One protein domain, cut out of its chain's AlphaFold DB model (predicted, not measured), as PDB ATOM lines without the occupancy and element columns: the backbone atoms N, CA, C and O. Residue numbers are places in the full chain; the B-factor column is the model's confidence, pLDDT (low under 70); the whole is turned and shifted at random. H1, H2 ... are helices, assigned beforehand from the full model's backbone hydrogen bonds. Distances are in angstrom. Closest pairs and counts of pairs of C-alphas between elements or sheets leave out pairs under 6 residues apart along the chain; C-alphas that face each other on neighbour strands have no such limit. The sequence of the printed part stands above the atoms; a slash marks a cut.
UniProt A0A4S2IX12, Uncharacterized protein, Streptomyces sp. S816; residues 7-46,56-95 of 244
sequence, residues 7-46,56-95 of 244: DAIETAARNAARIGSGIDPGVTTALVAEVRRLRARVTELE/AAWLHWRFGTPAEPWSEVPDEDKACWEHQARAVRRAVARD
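AT A GLANCE: This is residues 7 to 46 and 56 to 95 of the 244 residues of an uncharacterized protein of Streptomyces sp. S816 (UniProt A0A4S2IX12). Two separate helical lobes lie one after the other along the longest axis: a hairpin of H1 and the longer H2, then a second lobe in which the short H3 is set crosswise on H4. Residues 37 to 46 of H2 stick out of the hairpin towards the second lobe, and the loop of residues 64 to 74 joins H3 to H4. The printed part has 80 residues with four named helices, H1, H2, H3 and H4 in that order, and no named strand; the class is all helix. The whole is extended, with a radius of gyration of the C-alphas of 22.9 A, and it spans 64 by 30 by 16 A.

IN THESE COORDINATES: Find C-alpha 7 at (185.890, 202.949, 182.874); from there H1, residues 7 to 19, runs 18.3 A from first to last C-alpha. After residues 20 to 24 look for C-alpha 25 at (174.871, 212.531, 195.806), where H2, residues 25 to 46, begins; it is the longest helix and measures 31.5 A. Past the cut, H3 takes up residues 56 to 63. Then H4, residues 75 to 93, runs 26.3 A to C-alpha 93 at (198.237, 180.555, 175.367).

HOW THE PARTS SIT: Begin with H1 and H2, which form a helical hairpin: they touch and run opposite ways at a shallow tilt of 13 degrees. Their closest C-alphas are those of Glu 10 and Val 32, 6.6 A apart, and H2 touches H1 with residues 25 to 35 alone. Go on to H3 and H4, which touch and stand about perpendicular, at 89 degrees. Their closest C-alphas are those of Ala 56 and Trp 81, 5.0 A apart, and H4 touches H3 with residues 78 to 85 alone. H1 is apart from H3 and from H4, and H2 is apart from both too. Look at the backbone O and N atoms inside H1, H2, H3 and H4: every O i to N i+4 pair is within hydrogen-bond range.

THE WHOLE: The two C-alphas farthest apart are those of Gly 22 and Glu 76, 64.9 A. Between Glu 46 and Ala 56 you meet the cut: residues 47 to 55 are not printed, and the gap from C-alpha 46 to C-alpha 56 is 18.1 A. Of the links that are printed whole, H1 to H2 is tight, with 5 residues, and H3 to H4 is long, with 11. Residues 18 to 24, 37 to 46 and 89 to 95 stand free. In the B-factor column the mean pLDDT of the printed part of this model is 81.7, and residues 16 to 17, 20 to 21 and 45 to 46 are under 70.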
ATOM      1  N   ASP A   7     186.022 201.622 183.489       74.25
ATOM      2  CA  ASP A   7     185.890 202.949 182.874       74.25
ATOM      3  C   ASP A   7     184.436 203.207 182.477       74.25
ATOM      4  O   ASP A   7     183.919 204.305 182.713       74.25
ATOM      5  N   ALA A   8     183.738 202.189 181.969       74.94
ATOM      6  CA  ALA A   8     182.302 202.253 181.725       74.94
ATOM      7  C   ALA A   8     181.511 202.467 183.026       74.94
ATOM      8  O   ALA A   8     180.597 203.295 183.053       74.94
ATOM      9  N   ILE A   9     181.889 201.802 184.126       73.12
ATOM     10  CA  ILE A   9     181.242 201.977 185.440       73.12
ATOM     11  C   ILE A   9     181.490 203.383 186.002       73.12
ATOM     12  O   ILE A   9     180.549 204.034 186.461       73.12
ATOM     13  N   GLU A  10     182.723 203.895 185.940       71.25
ATOM     14  CA  GLU A  10     183.020 205.253 186.413       71.25
ATOM     15  C   GLU A  10     182.308 206.309 185.549       71.25
ATOM     16  O   GLU A  10     181.760 207.284 186.071       71.25
ATOM     17  N   THR A  11     182.242 206.089 184.235       78.31
ATOM     18  CA  THR A  11     181.518 206.958 183.298       78.31
ATOM     19  C   THR A  11     180.014 206.946 183.572       78.31
ATOM     20  O   THR A  11     179.390 208.009 183.626       78.31
ATOM     21  N   ALA A  12     179.426 205.773 183.821       74.81
ATOM     22  CA  ALA A  12     178.020 205.635 184.184       74.81
ATOM     23  C   ALA A  12     177.699 206.330 185.520       74.81
ATOM     24  O   ALA A  12     176.717 207.070 185.599       74.81
ATOM     25  N   ALA A  13     178.557 206.182 186.537       70.38
ATOM     26  CA  ALA A  13     178.385 206.833 187.836       70.38
ATOM     27  C   ALA A  13     178.461 208.369 187.739       70.38
ATOM     28  O   ALA A  13     177.620 209.073 188.305       70.38
ATOM     29  N   ARG A  14     179.414 208.912 186.965       72.50
ATOM     30  CA  ARG A  14     179.500 210.365 186.717       72.50
ATOM     31  C   ARG A  14     178.281 210.892 185.955       72.50
ATOM     32  O   ARG A  14     177.787 211.976 186.264       72.50
ATOM     33  N   ASN A  15     177.777 210.135 184.983       74.88
ATOM     34  CA  ASN A  15     176.594 210.522 184.217       74.88
ATOM     35  C   ASN A  15     175.316 210.498 185.070       74.88
ATOM     36  O   ASN A  15     174.507 211.420 184.958       74.88
ATOM     37  N   ALA A  16     175.162 209.518 185.965       69.25
ATOM     38  CA  ALA A  16     174.035 209.443 186.898       69.25
ATOM     39  C   ALA A  16     173.991 210.651 187.854       69.25
ATOM     40  O   ALA A  16     172.935 211.269 188.018       69.25
ATOM     41  N   ALA A  17     175.147 211.070 188.386       68.81
ATOM     42  CA  ALA A  17     175.256 212.282 189.203       68.81
ATOM     43  C   ALA A  17     174.845 213.554 188.438       68.81
ATOM     44  O   ALA A  17     174.255 214.465 189.014       68.81
ATOM     45  N   ARG A  18     175.137 213.622 187.130       72.44
ATOM     46  CA  ARG A  18     174.844 214.796 186.293       72.44
ATOM     47  C   ARG A  18     173.368 214.921 185.912       72.44
ATOM     48  O   ARG A  18     172.891 216.034 185.714       72.44
ATOM     49  N   ILE A  19     172.661 213.802 185.765       76.19
ATOM     50  CA  ILE A  19     171.278 213.769 185.254       76.19
ATOM     51  C   ILE A  19     170.243 213.918 186.389       76.19
ATOM     52  O   ILE A  19     169.059 214.091 186.121       76.19
ATOM     53  N   GLY A  20     170.670 213.929 187.659       64.50
ATOM     54  CA  GLY A  20     169.762 214.095 188.796       64.50
ATOM     55  C   GLY A  20     168.836 212.890 188.962       64.50
ATOM     56  O   GLY A  20     167.635 213.049 189.156       64.50
ATOM     57  N   SER A  21     169.384 211.675 188.867       64.56
ATOM     58  CA  SER A  21     168.636 210.410 188.823       64.56
ATOM     59  C   SER A  21     167.938 210.007 190.137       64.56
ATOM     60  O   SER A  21     167.664 208.829 190.340       64.56
ATOM     61  N   GLY A  22     167.698 210.942 191.062       70.94
ATOM     62  CA  GLY A  22     167.129 210.668 192.389       70.94
ATOM     63  C   GLY A  22     168.035 209.852 193.319       70.94
ATOM     64  O   GLY A  22     167.621 209.506 194.421       70.94
ATOM     65  N   ILE A  23     169.265 209.544 192.895       73.56
ATOM     66  CA  ILE A  23     170.262 208.862 193.719       73.56
ATOM     67  C   ILE A  23     170.957 209.912 194.578       73.56
ATOM     68  O   ILE A  23     171.393 210.949 194.075       73.56
ATOM     69  N   ASP A  24     171.062 209.624 195.872       78.25
ATOM     70  CA  ASP A  24     171.735 210.489 196.827       78.25
ATOM     71  C   ASP A  24     173.173 210.825 196.349       78.25
ATOM     72  O   ASP A  24     173.964 209.920 196.037       78.25
ATOM     73  N   PRO A  25     173.541 212.118 196.257       76.00
ATOM     74  CA  PRO A  25     174.871 212.531 195.806       76.00
ATOM     75  C   PRO A  25     176.014 211.973 196.670       76.00
ATOM     76  O   PRO A  25     177.113 211.732 196.158       76.00
ATOM     77  N   GLY A  26     175.766 211.730 197.960       78.56
ATOM     78  CA  GLY A  26     176.709 211.107 198.884       78.56
ATOM     79  C   GLY A  26     176.982 209.646 198.532       78.56
ATOM     80  O   GLY A  26     178.144 209.237 198.498       78.56
ATOM     81  N   VAL A  27     175.949 208.886 198.157       78.00
ATOM     82  CA  VAL A  27     176.090 207.494 197.685       78.00
ATOM     83  C   VAL A  27     176.910 207.425 196.397       78.00
ATOM     84  O   VAL A  27     177.821 206.605 196.280       78.00
ATOM     85  N   THR A  28     176.648 208.325 195.447       76.56
ATOM     86  CA  THR A  28     177.389 208.345 194.173       76.56
ATOM     87  C   THR A  28     178.862 208.709 194.386       76.56
ATOM     88  O   THR A  28     179.753 208.102 193.791       76.56
ATOM     89  N   THR A  29     179.138 209.648 195.293       80.75
ATOM     90  CA  THR A  29     180.506 210.045 195.662       80.75
ATOM     91  C   THR A  29     181.259 208.908 196.356       80.75
ATOM     92  O   THR A  29     182.415 208.646 196.020       80.75
ATOM     93  N   ALA A  30     180.602 208.191 197.274       81.44
ATOM     94  CA  ALA A  30     181.184 207.040 197.962       81.44
ATOM     95  C   ALA A  30     181.518 205.896 196.991       81.44
ATOM     96  O   ALA A  30     182.602 205.319 197.074       81.44
ATOM     97  N   LEU A  31     180.637 205.615 196.023       78.62
ATOM     98  CA  LEU A  31     180.872 204.579 195.017       78.62
ATOM     99  C   LEU A  31     182.073 204.913 194.121       78.62
ATOM    100  O   LEU A  31     182.929 204.061 193.898       78.62
ATOM    101  N   VAL A  32     182.184 206.159 193.649       80.12
ATOM    102  CA  VAL A  32     183.333 206.600 192.835       80.12
ATOM    103  C   VAL A  32     184.640 206.535 193.634       80.12
ATOM    104  O   VAL A  32     185.670 206.124 193.095       80.12
ATOM    105  N   ALA A  33     184.614 206.905 194.917       83.94
ATOM    106  CA  ALA A  33     185.775 206.785 195.795       83.94
ATOM    107  C   ALA A  33     186.197 205.317 195.989       83.94
ATOM    108  O   ALA A  33     187.389 205.014 195.913       83.94
ATOM    109  N   GLU A  34     185.238 204.403 196.157       83.88
ATOM    110  CA  GLU A  34     185.527 202.975 196.309       83.88
ATOM    111  C   GLU A  34     186.062 202.353 195.015       83.88
ATOM    112  O   GLU A  34     187.048 201.622 195.056       83.88
ATOM    113  N   VAL A  35     185.512 202.709 193.849       80.88
ATOM    114  CA  VAL A  35     186.048 202.260 192.550       80.88
ATOM    115  C   VAL A  35     187.501 202.710 192.369       80.88
ATOM    116  O   VAL A  35     188.344 201.920 191.942       80.88
ATOM    117  N   ARG A  36     187.841 203.947 192.754       85.38
ATOM    118  CA  ARG A  36     189.233 204.433 192.719       85.38
ATOM    119  C   ARG A  36     190.139 203.694 193.700       85.38
ATOM    120  O   ARG A  36     191.268 203.366 193.340       85.38
ATOM    121  N   ARG A  37     189.652 203.404 194.911       90.50
ATOM    122  CA  ARG A  37     190.383 202.607 195.909       90.50
ATOM    123  C   ARG A  37     190.675 201.204 195.384       90.50
ATOM    124  O   ARG A  37     191.801 200.726 195.505       90.50
ATOM    125  N   LEU A  38     189.678 200.564 194.774       80.94
ATOM    126  CA  LEU A  38     189.818 199.243 194.173       80.94
ATOM    127  C   LEU A  38     190.802 199.268 193.000       80.94
ATOM    128  O   LEU A  38     191.676 198.412 192.962       80.94
ATOM    129  N   ARG A  39     190.756 200.279 192.118       78.44
ATOM    130  CA  ARG A  39     191.769 200.456 191.059       78.44
ATOM    131  C   ARG A  39     193.179 200.575 191.614       78.44
ATOM    132  O   ARG A  39     194.054 199.847 191.169       78.44
ATOM    133  N   ALA A  40     193.393 201.443 192.602       81.75
ATOM    134  CA  ALA A  40     194.708 201.606 193.214       81.75
ATOM    135  C   ALA A  40     195.223 200.283 193.803       81.75
ATOM    136  O   ALA A  40     196.391 199.945 193.634       81.75
ATOM    137  N   ARG A  41     194.336 199.498 194.426       78.31
ATOM    138  CA  ARG A  41     194.666 198.179 194.973       78.31
ATOM    139  C   ARG A  41     194.946 197.141 193.886       78.31
ATOM    140  O   ARG A  41     195.851 196.336 194.062       78.31
ATOM    141  N   VAL A  42     194.210 197.157 192.775       75.25
ATOM    142  CA  VAL A  42     194.481 196.296 191.614       75.25
ATOM    143  C   VAL A  42     195.836 196.648 191.006       75.25
ATOM    144  O   VAL A  42     196.667 195.761 190.897       75.25
ATOM    145  N   THR A  43     196.127 197.925 190.745       75.00
ATOM    146  CA  THR A  43     197.442 198.358 190.242       75.00
ATOM    147  C   THR A  43     198.578 198.011 191.210       75.00
ATOM    148  O   THR A  43     199.652 197.606 190.778       75.00
ATOM    149  N   GLU A  44     198.363 198.125 192.524       75.25
ATOM    150  CA  GLU A  44     199.343 197.701 193.530       75.25
ATOM    151  C   GLU A  44     199.587 196.182 193.484       75.25
ATOM    152  O   GLU A  44     200.731 195.735 193.576       75.25
ATOM    153  N   LEU A  45     198.529 195.383 193.333       69.44
ATOM    154  CA  LEU A  45     198.626 193.927 193.216       69.44
ATOM    155  C   LEU A  45     199.289 193.510 191.897       69.44
ATOM    156  O   LEU A  45     200.175 192.661 191.915       69.44
ATOM    157  N   GLU A  46     198.939 194.154 190.787       69.50
ATOM    158  CA  GLU A  46     199.547 193.941 189.471       69.50
ATOM    159  C   GLU A  46     201.032 194.340 189.462       69.50
ATOM    160  O   GLU A  46     201.886 193.623 188.933       69.50
ATOM    161  N   ALA A  56     207.282 179.207 188.233       89.62
ATOM    162  CA  ALA A  56     208.151 178.066 188.535       89.62
ATOM    163  C   ALA A  56     208.233 177.828 190.054       89.62
ATOM    164  O   ALA A  56     208.028 176.708 190.517       89.62
ATOM    165  N   ALA A  57     208.399 178.907 190.828       87.88
ATOM    166  CA  ALA A  57     208.392 178.863 192.289       87.88
ATOM    167  C   ALA A  57     207.046 178.387 192.861       87.88
ATOM    168  O   ALA A  57     207.008 177.615 193.817       87.88
ATOM    169  N   TRP A  58     205.934 178.818 192.264       89.94
ATOM    170  CA  TRP A  58     204.589 178.407 192.655       89.94
ATOM    171  C   TRP A  58     204.336 176.925 192.360       89.94
ATOM    172  O   TRP A  58     203.794 176.224 193.212       89.94
ATOM    173  N   LEU A  59     204.756 176.433 191.189       90.00
ATOM    174  CA  LEU A  59     204.655 175.015 190.836       90.00
ATOM    175  C   LEU A  59     205.488 174.149 191.784       90.00
ATOM    176  O   LEU A  59     204.979 173.145 192.272       90.00
ATOM    177  N   HIS A  60     206.710 174.579 192.109       88.62
ATOM    178  CA  HIS A  60     207.551 173.918 193.103       88.62
ATOM    179  C   HIS A  60     206.883 173.876 194.482       88.62
ATOM    180  O   HIS A  60     206.778 172.815 195.079       88.62
ATOM    181  N   TRP A  61     206.359 175.001 194.976       86.56
ATOM    182  CA  TRP A  61     205.655 175.023 196.262       86.56
ATOM    183  C   TRP A  61     204.413 174.119 196.273       86.56
ATOM    184  O   TRP A  61     204.083 173.517 197.293       86.56
ATOM    185  N   ARG A  62     203.701 174.033 195.143       89.81
ATOM    186  CA  ARG A  62     202.440 173.293 195.046       89.81
ATOM    187  C   ARG A  62     202.629 171.788 194.852       89.81
ATOM    188  O   ARG A  62     201.806 171.027 195.356       89.81
ATOM    189  N   PHE A  63     203.631 171.386 194.077       90.50
ATOM    190  CA  PHE A  63     203.807 170.009 193.605       90.50
ATOM    191  C   PHE A  63     205.164 169.396 193.969       90.50
ATOM    192  O   PHE A  63     205.330 168.187 193.832       90.50
ATOM    193  N   GLY A  64     206.130 170.208 194.392       84.88
ATOM    194  CA  GLY A  64     207.420 169.757 194.899       84.88
ATOM    195  C   GLY A  64     207.370 169.409 196.385       84.88
ATOM    196  O   GLY A  64     206.339 169.517 197.053       84.88
ATOM    197  N   THR A  65     208.512 168.979 196.912       77.38
ATOM    198  CA  THR A  65     208.661 168.639 198.326       77.38
ATOM    199  C   THR A  65     208.620 169.929 199.158       77.38
ATOM    200  O   THR A  65     209.447 170.812 198.940       77.38
ATOM    201  N   PRO A  66     207.706 170.076 200.134       70.19
ATOM    202  CA  PRO A  66     207.468 171.350 200.828       70.19
ATOM    203  C   PRO A  66     208.595 171.797 201.779       70.19
ATOM    204  O   PRO A  66     208.407 172.744 202.539       70.19
ATOM    205  N   ALA A  67     209.741 171.115 201.779       72.75
ATOM    206  CA  ALA A  67     210.795 171.297 202.767       72.75
ATOM    207  C   ALA A  67     211.724 172.489 202.480       72.75
ATOM    208  O   ALA A  67     212.278 173.043 203.427       72.75
ATOM    209  N   GLU A  68     211.878 172.912 201.221       83.19
ATOM    210  CA  GLU A  68     212.907 173.889 200.843       83.19
ATOM    211  C   GLU A  68     212.313 175.170 200.229       83.19
ATOM    212  O   GLU A  68     211.446 175.115 199.348       83.19
ATOM    213  N   PRO A  69     212.749 176.362 200.674       86.94
ATOM    214  CA  PRO A  69     212.353 177.615 200.047       86.94
ATOM    215  C   PRO A  69     212.968 177.728 198.643       86.94
ATOM    216  O   PRO A  69     214.110 177.349 198.414       86.94
ATOM    217  N   TRP A  70     212.241 178.334 197.695       86.19
ATOM    218  CA  TRP A  70     212.670 178.461 196.288       86.19
ATOM    219  C   TRP A  70     214.071 179.072 196.097       86.19
ATOM    220  O   TRP A  70     214.760 178.765 195.126       86.19
ATOM    221  N   SER A  71     214.507 179.940 197.014       87.00
ATOM    222  CA  SER A  71     215.852 180.523 196.996       87.00
ATOM    223  C   SER A  71     216.965 179.487 197.165       87.00
ATOM    224  O   SER A  71     218.050 179.698 196.629       87.00
ATOM    225  N   GLU A  72     216.690 178.395 197.875       89.31
ATOM    226  CA  GLU A  72     217.647 177.340 198.230       89.31
ATOM    227  C   GLU A  72     217.633 176.166 197.244       89.31
ATOM    228  O   GLU A  72     218.583 175.389 197.220       89.31
ATOM    229  N   VAL A  73     216.623 176.092 196.371       88.31
ATOM    230  CA  VAL A  73     216.525 175.052 195.337       88.31
ATOM    231  C   VAL A  73     217.733 175.141 194.384       88.31
ATOM    232  O   VAL A  73     218.011 176.237 193.871       88.31
ATOM    233  N   PRO A  74     218.442 174.032 194.101       93.38
ATOM    234  CA  PRO A  74     219.537 174.000 193.133       93.38
ATOM    235  C   PRO A  74     219.123 174.510 191.746       93.38
ATOM    236  O   PRO A  74     217.991 174.320 191.301       93.38
ATOM    237  N   ASP A  75     220.041 175.154 191.021       90.56
ATOM    238  CA  ASP A  75     219.729 175.751 189.711       90.56
ATOM    239  C   ASP A  75     219.307 174.707 188.657       90.56
ATOM    240  O   ASP A  75     218.505 175.010 187.769       90.56
ATOM    241  N   GLU A  76     219.792 173.468 188.774       88.75
ATOM    242  CA  GLU A  76     219.371 172.345 187.926       88.75
ATOM    243  C   GLU A  76     217.892 171.982 188.125       88.75
ATOM    244  O   GLU A  76     217.153 171.811 187.150       88.75
ATOM    245  N   ASP A  77     217.424 171.989 189.373       87.56
ATOM    246  CA  ASP A  77     216.029 171.731 189.714       87.56
ATOM    247  C   ASP A  77     215.142 172.914 189.324       87.56
ATOM    248  O   ASP A  77     214.059 172.730 188.756       87.56
ATOM    249  N   LYS A  78     215.620 174.152 189.518       91.12
ATOM    250  CA  LYS A  78     214.924 175.358 189.040       91.12
ATOM    251  C   LYS A  78     214.677 175.305 187.532       91.12
ATOM    252  O   LYS A  78     213.582 175.653 187.085       91.12
ATOM    253  N   ALA A  79     215.642 174.819 186.745       90.25
ATOM    254  CA  ALA A  79     215.491 174.672 185.298       90.25
ATOM    255  C   ALA A  79     214.377 173.676 184.911       90.25
ATOM    256  O   ALA A  79     213.654 173.909 183.934       90.25
ATOM    257  N   CYS A  80     214.189 172.601 185.686       90.69
ATOM    258  CA  CYS A  80     213.083 171.659 185.505       90.69
ATOM    259  C   CYS A  80     211.720 172.339 185.736       90.69
ATOM    260  O   CYS A  80     210.825 172.270 184.885       90.69
ATOM    261  N   TRP A  81     211.577 173.082 186.835       92.62
ATOM    262  CA  TRP A  81     210.344 173.814 187.147       92.62
ATOM    263  C   TRP A  81     210.060 174.948 186.157       92.62
ATOM    264  O   TRP A  81     208.909 175.160 185.767       92.62
ATOM    265  N   GLU A  82     211.088 175.636 185.661       93.00
ATOM    266  CA  GLU A  82     210.940 176.596 184.566       93.00
ATOM    267  C   GLU A  82     210.447 175.936 183.276       93.00
ATOM    268  O   GLU A  82     209.608 176.501 182.566       93.00
ATOM    269  N   HIS A  83     210.949 174.742 182.952       92.81
ATOM    270  CA  HIS A  83     210.489 173.995 181.787       92.81
ATOM    271  C   HIS A  83     208.990 173.679 181.892       92.81
ATOM    272  O   HIS A  83     208.237 173.911 180.938       92.81
ATOM    273  N   GLN A  84     208.540 173.225 183.063       92.62
ATOM    274  CA  GLN A  84     207.123 172.980 183.335       92.62
ATOM    275  C   GLN A  84     206.297 174.270 183.261       92.62
ATOM    276  O   GLN A  84     205.270 174.308 182.582       92.62
ATOM    277  N   ALA A  85     206.777 175.361 183.859       92.75
ATOM    278  CA  ALA A  85     206.123 176.665 183.796       92.75
ATOM    279  C   ALA A  85     205.944 177.143 182.342       92.75
ATOM    280  O   ALA A  85     204.862 177.595 181.956       92.75
ATOM    281  N   ARG A  86     206.959 176.967 181.483       92.00
ATOM    282  CA  ARG A  86     206.856 177.248 180.038       92.00
ATOM    283  C   ARG A  86     205.833 176.346 179.343       92.00
ATOM    284  O   ARG A  86     205.148 176.804 178.429       92.00
ATOM    285  N   ALA A  87     205.712 175.078 179.733       89.06
ATOM    286  CA  ALA A  87     204.692 174.177 179.195       89.06
ATOM    287  C   ALA A  87     203.273 174.635 179.570       89.06
ATOM    288  O   ALA A  87     202.434 174.766 178.676       89.06
ATOM    289  N   VAL A  88     203.040 174.985 180.839       87.69
ATOM    290  CA  VAL A  88     201.758 175.528 181.319       87.69
ATOM    291  C   VAL A  88     201.403 176.813 180.575       87.69
ATOM    292  O   VAL A  88     200.304 176.923 180.037       87.69
ATOM    293  N   ARG A  89     202.347 177.753 180.430       88.19
ATOM    294  CA  ARG A  89     202.121 178.986 179.651       88.19
ATOM    295  C   ARG A  89     201.741 178.702 178.207       88.19
ATOM    296  O   ARG A  89     200.826 179.330 177.686       88.19
ATOM    297  N   ARG A  90     202.414 177.749 177.554       88.56
ATOM    298  CA  ARG A  90     202.078 177.348 176.179       88.56
ATOM    299  C   ARG A  90     200.691 176.718 176.092       88.56
ATOM    300  O   ARG A  90     200.002 176.970 175.111       88.56
ATOM    301  N   ALA A  91     200.280 175.928 177.080       83.50
ATOM    302  CA  ALA A  91     198.937 175.355 177.131       83.50
ATOM    303  C   ALA A  91     197.870 176.446 177.312       83.50
ATOM    304  O   ALA A  91     196.909 176.484 176.549       83.50
ATOM    305  N   VAL A  92     198.082 177.384 178.242       84.75
ATOM    306  CA  VAL A  92     197.188 178.533 178.475       84.75
ATOM    307  C   VAL A  92     197.086 179.419 177.230       84.75
ATOM    308  O   VAL A  92     195.984 179.738 176.798       84.75
ATOM    309  N   ALA A  93     198.212 179.755 176.596       81.94
ATOM    310  CA  ALA A  93     198.237 180.555 175.367       81.94
ATOM    311  C   ALA A  93     197.560 179.860 174.171       81.94
ATOM    312  O   ALA A  93     197.170 180.522 173.213       81.94
ATOM    313  N   ARG A  94     197.426 178.528 174.216       80.75
ATOM    314  CA  ARG A  94     196.725 177.706 173.218       80.75
ATOM    315  C   ARG A  94     195.279 177.402 173.603       80.75
ATOM    316  O   ARG A  94     194.703 176.478 173.040       80.75
ATOM    317  N   ASP A  95     194.707 178.132 174.561       80.00
ATOM    318  CA  ASP A  95     193.345 177.901 175.055       80.00
ATOM    319  C   ASP A  95     193.105 176.503 175.655       80.00
ATOM    320  O   ASP A  95     191.964 176.077 175.823       80.00
TER     321      ASP A  95